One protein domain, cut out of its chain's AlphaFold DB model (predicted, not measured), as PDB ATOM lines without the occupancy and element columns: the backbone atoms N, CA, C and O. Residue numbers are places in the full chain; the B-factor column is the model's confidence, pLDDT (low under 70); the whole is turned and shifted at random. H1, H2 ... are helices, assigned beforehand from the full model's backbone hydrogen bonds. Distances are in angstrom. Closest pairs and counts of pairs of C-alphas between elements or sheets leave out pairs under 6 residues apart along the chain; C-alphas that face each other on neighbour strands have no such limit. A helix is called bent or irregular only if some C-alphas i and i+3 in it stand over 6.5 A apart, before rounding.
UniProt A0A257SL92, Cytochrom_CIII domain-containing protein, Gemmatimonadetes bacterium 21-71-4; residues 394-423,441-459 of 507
ATOM      1  N   HIS A 394     174.255 217.065 207.151       77.38
ATOM      2  CA  HIS A 394     173.418 215.887 206.891       77.38
ATOM      3  C   HIS A 394     174.231 214.699 206.372       77.38
ATOM      4  O   HIS A 394     174.113 213.604 206.910       77.38
ATOM      5  N   ALA A 395     175.106 214.909 205.386       71.19
ATOM      6  CA  ALA A 395     175.850 213.815 204.761       71.19
ATOM      7  C   ALA A 395     176.748 213.045 205.747       71.19
ATOM      8  O   ALA A 395     176.872 211.828 205.629       71.19
ATOM      9  N   ASN A 396     177.352 213.740 206.717       70.56
ATOM     10  CA  ASN A 396     178.169 213.105 207.750       70.56
ATOM     11  C   ASN A 396     177.280 212.375 208.767       70.56
ATOM     12  O   ASN A 396     177.441 211.175 208.953       70.56
ATOM     13  N   GLY A 397     176.263 213.055 209.313       70.75
ATOM     14  CA  GLY A 397     175.338 212.455 210.286       70.75
ATOM     15  C   GLY A 397     174.553 211.248 209.747       70.75
ATOM     16  O   GLY A 397     174.241 210.320 210.490       70.75
ATOM     17  N   ALA A 398     174.264 211.222 208.442       70.00
ATOM     18  CA  ALA A 398     173.648 210.078 207.771       70.00
ATOM     19  C   ALA A 398     174.626 208.904 207.576       70.00
ATOM     20  O   ALA A 398     174.205 207.749 207.619       70.00
ATOM     21  N   TYR A 399     175.918 209.181 207.368       67.75
ATOM     22  CA  TYR A 399     176.959 208.159 207.225       67.75
ATOM     23  C   TYR A 399     177.280 207.482 208.564       67.75
ATOM     24  O   TYR A 399     177.400 206.260 208.623       67.75
ATOM     25  N   THR A 400     177.369 208.265 209.638       68.06
ATOM     26  CA  THR A 400     177.628 207.789 211.005       68.06
ATOM     27  C   THR A 400     176.399 207.188 211.686       68.06
ATOM     28  O   THR A 400     176.544 206.507 212.696       68.06
ATOM     29  N   GLN A 401     175.204 207.373 211.109       67.06
ATOM     30  CA  GLN A 401     173.914 206.960 211.680       67.06
ATOM     31  C   GLN A 401     173.613 207.618 213.036       67.06
ATOM     32  O   GLN A 401     172.930 207.036 213.878       67.06
ATOM     33  N   ASP A 402     174.065 208.858 213.236       64.12
ATOM     34  CA  ASP A 402     173.923 209.572 214.514       64.12
ATOM     35  C   ASP A 402     172.457 209.867 214.890       64.12
ATOM     36  O   ASP A 402     172.174 210.241 216.028       64.12
ATOM     37  N   GLN A 403     171.511 209.732 213.951       65.88
ATOM     38  CA  GLN A 403     170.086 210.025 214.140       65.88
ATOM     39  C   GLN A 403     169.186 209.003 213.430       65.88
ATOM     40  O   GLN A 403     169.446 208.601 212.296       65.88
ATOM     41  N   ASN A 404     168.064 208.632 214.061       67.44
ATOM     42  CA  ASN A 404     167.074 207.734 213.459       67.44
ATOM     43  C   ASN A 404     166.020 208.508 212.650       67.44
ATOM     44  O   ASN A 404     164.883 208.705 213.088       67.44
ATOM     45  N   CYS A 405     166.391 208.936 211.445       71.44
ATOM     46  CA  CYS A 405     165.529 209.727 210.564       71.44
ATOM     47  C   CYS A 405     164.239 208.995 210.156       71.44
ATOM     48  O   CYS A 405     163.244 209.654 209.858       71.44
ATOM     49  N   SER A 406     164.230 207.654 210.154       67.56
ATOM     50  CA  SER A 406     163.068 206.859 209.728       67.56
ATOM     51  C   SER A 406     161.903 206.889 210.718       67.56
ATOM     52  O   SER A 406     160.781 206.528 210.366       67.56
ATOM     53  N   SER A 407     162.146 207.391 211.933       64.50
ATOM     54  CA  SER A 407     161.101 207.664 212.922       64.50
ATOM     55  C   SER A 407     160.157 208.804 212.514       64.50
ATOM     56  O   SER A 407     159.017 208.833 212.973       64.50
ATOM     57  N   CYS A 408     160.598 209.707 211.625       60.47
ATOM     58  CA  CYS A 408     159.801 210.839 211.134       60.47
ATOM     59  C   CYS A 408     159.719 210.916 209.595       60.47
ATOM     60  O   CYS A 408     158.716 211.380 209.057       60.47
ATOM     61  N   HIS A 409     160.731 210.442 208.861       71.56
ATOM     62  CA  HIS A 409     160.787 210.469 207.397       71.56
ATOM     63  C   HIS A 409     160.720 209.064 206.797       71.56
ATOM     64  O   HIS A 409     161.476 208.176 207.169       71.56
ATOM     65  N   ARG A 410     159.894 208.863 205.767       70.88
ATOM     66  CA  ARG A 410     159.972 207.641 204.951       70.88
ATOM     67  C   ARG A 410     161.165 207.746 203.999       70.88
ATOM     68  O   ARG A 410     161.149 208.569 203.081       70.88
ATOM     69  N   VAL A 411     162.198 206.937 204.237       66.38
ATOM     70  CA  VAL A 411     163.490 206.980 203.525       66.38
ATOM     71  C   VAL A 411     163.293 206.852 202.012       66.38
ATOM     72  O   VAL A 411     163.916 207.562 201.221       66.38
ATOM     73  N   GLU A 412     162.353 206.009 201.600       66.06
ATOM     74  CA  GLU A 412     162.094 205.665 200.209       66.06
ATOM     75  C   GLU A 412     161.515 206.829 199.404       66.06
ATOM     76  O   GLU A 412     161.788 206.935 198.209       66.06
ATOM     77  N   THR A 413     160.718 207.701 200.026       66.75
ATOM     78  CA  THR A 413     160.035 208.800 199.329       66.75
ATOM     79  C   THR A 413     160.722 210.139 199.547       66.75
ATOM     80  O   THR A 413     160.815 210.939 198.616       66.75
ATOM     81  N   PHE A 414     161.239 210.388 200.749       73.62
ATOM     82  CA  PHE A 414     161.802 211.683 201.111       73.62
ATOM     83  C   PHE A 414     163.267 211.826 200.680       73.62
ATOM     84  O   PHE A 414     163.588 212.724 199.897       73.62
ATOM     85  N   CYS A 415     164.145 210.918 201.125       73.19
ATOM     86  CA  CYS A 415     165.585 211.011 200.858       73.19
ATOM     87  C   CYS A 415     165.868 210.969 199.354       73.19
ATOM     88  O   CYS A 415     166.595 211.809 198.828       73.19
ATOM     89  N   ARG A 416     165.208 210.047 198.642       72.50
ATOM     90  CA  ARG A 416     165.374 209.872 197.194       72.50
ATOM     91  C   ARG A 416     164.894 211.076 196.394       72.50
ATOM     92  O   ARG A 416     165.608 211.519 195.505       72.50
ATOM     93  N   SER A 417     163.728 211.632 196.723       71.56
ATOM     94  CA  SER A 417     163.196 212.817 196.035       71.56
ATOM     95  C   SER A 417     164.103 214.033 196.224       71.56
ATOM     96  O   SER A 417     164.395 214.743 195.264       71.56
ATOM     97  N   CYS A 418     164.609 214.246 197.443       75.00
ATOM     98  CA  CYS A 418     165.548 215.329 197.729       75.00
ATOM     99  C   CYS A 418     166.875 215.141 196.979       75.00
ATOM    100  O   CYS A 418     167.309 216.050 196.279       75.00
ATOM    101  N   HIS A 419     167.473 213.947 197.041       75.31
ATOM    102  CA  HIS A 419     168.752 213.651 196.379       75.31
ATOM    103  C   HIS A 419     168.641 213.651 194.851       75.31
ATOM    104  O   HIS A 419     169.583 214.015 194.154       75.31
ATOM    105  N   GLN A 420     167.482 213.287 194.307       71.94
ATOM    106  CA  GLN A 420     167.207 213.406 192.879       71.94
ATOM    107  C   GLN A 420     167.091 214.874 192.462       71.94
ATOM    108  O   GLN A 420     167.695 215.272 191.468       71.94
ATOM    109  N   LYS A 421     166.369 215.697 193.236       70.62
ATOM    110  CA  LYS A 421     166.248 217.144 192.991       70.62
ATOM    111  C   LYS A 421     167.568 217.892 193.180       70.62
ATOM    112  O   LYS A 421     167.784 218.887 192.499       70.62
ATOM    113  N   SER A 422     168.444 217.421 194.067       69.31
ATOM    114  CA  SER A 422     169.777 217.993 194.277       69.31
ATOM    115  C   SER A 422     170.834 217.475 193.295       69.31
ATOM    116  O   SER A 422     171.988 217.880 193.380       69.31
ATOM    117  N   GLY A 423     170.465 216.580 192.369       63.53
ATOM    118  CA  GLY A 423     171.370 216.024 191.358       63.53
ATOM    119  C   GLY A 423     172.255 214.868 191.844       63.53
ATOM    120  O   GLY A 423     172.904 214.223 191.024       63.53
ATOM    121  N   TRP A 441     186.528 199.134 193.921       74.44
ATOM    122  CA  TRP A 441     185.234 199.013 194.612       74.44
ATOM    123  C   TRP A 441     184.610 197.616 194.463       74.44
ATOM    124  O   TRP A 441     184.151 197.050 195.455       74.44
ATOM    125  N   LEU A 442     184.691 196.994 193.277       72.88
ATOM    126  CA  LEU A 442     184.209 195.619 193.070       72.88
ATOM    127  C   LEU A 442     184.858 194.601 194.026       72.88
ATOM    128  O   LEU A 442     184.203 193.638 194.404       72.88
ATOM    129  N   LEU A 443     186.098 194.828 194.463       72.81
ATOM    130  CA  LEU A 443     186.830 193.920 195.352       72.81
ATOM    131  C   LEU A 443     186.638 194.247 196.841       72.81
ATOM    132  O   LEU A 443     186.770 193.365 197.683       72.81
ATOM    133  N   GLN A 444     186.315 195.496 197.182       76.25
ATOM    134  CA  GLN A 444     186.281 195.963 198.576       76.25
ATOM    135  C   GLN A 444     184.858 196.140 199.129       76.25
ATOM    136  O   GLN A 444     184.653 196.060 200.343       76.25
ATOM    137  N   HIS A 445     183.853 196.326 198.265       84.12
ATOM    138  CA  HIS A 445     182.480 196.596 198.703       84.12
ATOM    139  C   HIS A 445     181.859 195.432 199.484       84.12
ATOM    140  O   HIS A 445     181.019 195.674 200.344       84.12
ATOM    141  N   GLY A 446     182.293 194.189 199.249       82.81
ATOM    142  CA  GLY A 446     181.790 193.024 199.980       82.81
ATOM    143  C   GLY A 446     182.082 193.085 201.484       82.81
ATOM    144  O   GLY A 446     181.218 192.753 202.292       82.81
ATOM    145  N   GLN A 447     183.270 193.556 201.888       79.50
ATOM    146  CA  GLN A 447     183.594 193.743 203.307       79.50
ATOM    147  C   GLN A 447     182.770 194.883 203.916       79.50
ATOM    148  O   GLN A 447     182.199 194.711 204.991       79.50
ATOM    149  N   ALA A 448     182.654 196.010 203.210       77.19
ATOM    150  CA  ALA A 448     181.857 197.151 203.657       77.19
ATOM    151  C   ALA A 448     180.362 196.798 203.791       77.19
ATOM    152  O   ALA A 448     179.733 197.125 204.796       77.19
ATOM    153  N   ALA A 449     179.803 196.056 202.830       82.75
ATOM    154  CA  ALA A 449     178.416 195.596 202.859       82.75
ATOM    155  C   ALA A 449     178.142 194.661 204.046       82.75
ATOM    156  O   ALA A 449     177.085 194.758 204.664       82.75
ATOM    157  N   ARG A 450     179.099 193.799 204.418       80.06
ATOM    158  CA  ARG A 450     178.983 192.946 205.616       80.06
ATOM    159  C   ARG A 450     179.049 193.734 206.924       80.06
ATOM    160  O   ARG A 450     178.411 193.338 207.890       80.06
ATOM    161  N   GLN A 451     179.803 194.830 206.955       79.50
ATOM    162  CA  GLN A 451     179.954 195.670 208.147       79.50
ATOM    163  C   GLN A 451     178.800 196.664 208.331       79.50
ATOM    164  O   GLN A 451     178.502 197.042 209.459       79.50
ATOM    165  N   GLY A 452     178.130 197.074 207.250       74.31
ATOM    166  CA  GLY A 452     177.121 198.129 207.318       74.31
ATOM    167  C   GLY A 452     176.149 198.145 206.145       74.31
ATOM    168  O   GLY A 452     175.999 199.182 205.502       74.31
ATOM    169  N   LEU A 453     175.455 197.033 205.872       79.31
ATOM    170  CA  LEU A 453     174.498 196.913 204.758       79.31
ATOM    171  C   LEU A 453     173.448 198.038 204.737       79.31
ATOM    172  O   LEU A 453     173.088 198.526 203.665       79.31
ATOM    173  N   THR A 454     173.005 198.487 205.913       73.62
ATOM    174  CA  THR A 454     171.991 199.540 206.079       73.62
ATOM    175  C   THR A 454     172.398 200.873 205.455       73.62
ATOM    176  O   THR A 454     171.549 201.588 204.922       73.62
ATOM    177  N   THR A 455     173.698 201.185 205.432       71.69
ATOM    178  CA  THR A 455     174.226 202.384 204.760       71.69
ATOM    179  C   THR A 455     174.000 202.326 203.251       71.69
ATOM    180  O   THR A 455     173.640 203.328 202.637       71.69
ATOM    181  N   CYS A 456     174.119 201.139 202.653       75.88
ATOM    182  CA  CYS A 456     173.951 200.920 201.221       75.88
ATOM    183  C   CYS A 456     172.468 200.846 200.842       75.88
ATOM    184  O   CYS A 456     172.043 201.466 199.865       75.88
ATOM    185  N   THR A 457     171.660 200.137 201.639       76.69
ATOM    186  CA  THR A 457     170.213 199.979 201.402       76.69
ATOM    187  C   THR A 457     169.415 201.255 201.657       76.69
ATOM    188  O   THR A 457     168.244 201.327 201.300       76.69
ATOM    189  N   SER A 458     170.038 202.282 202.244       70.25
ATOM    190  CA  SER A 458     169.453 203.622 202.347       70.25
ATOM    191  C   SER A 458     169.211 204.272 200.974       70.25
ATOM    192  O   SER A 458     168.326 205.117 200.836       70.25
ATOM    193  N   CYS A 459     169.977 203.860 199.955       70.31
ATOM    194  CA  CYS A 459     169.930 204.407 198.598       70.31
ATOM    195  C   CYS A 459     169.666 203.335 197.528       70.31
ATOM    196  O   CYS A 459     168.940 203.596 196.567       70.31
TER     197      CYS A 459
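This is residues 394 to 423 and 441 to 459 of the 507 residues of the protein "Cytochrom_CIII domain-containing protein" of Gemmatimonadetes bacterium 21-71-4 (UniProt A0A257SL92). Three helices stand loosely around a thinly filled middle: the long H3 is sharply kinked into an L, short H1 comes near its later part, and short H2 is set off beyond a long loop. The 49 printed residues hold H1, H2 and H3 in that order, with no named strand: all helix. The whole is loose, radius of gyration of the C-alphas 12.3 A, spanning 33 by 24 by 17 A.

Find C-alpha 394 at (173.418, 215.887, 206.891); H1 runs from there to 400. H2 covers residues 414 to 421. H3, residues 441 to 457, measures 16.5 A and ends at (170.213, 199.979, 201.402); it is irregular, C-alphas 451 and 454 being 9.1 A apart, with a kink of 106 degrees near 451.

Look at Tyr 399 and Thr 455, the closest C-alphas of H1 and H3, 6.8 A apart: close but not clearly touching, about perpendicular at 78 degrees. H2 is apart from H1 and H3. Every O i to N i+4 pair is within hydrogen-bond range in H1 and H2, 8 of 13 in H3.

Residues 424 to 440 are not printed; C-alphas 423 and 441 are 22.2 A apart. H1 to H2 is a long link. Mean pLDDT of the printed part is 72.2, with 14 residues under 70.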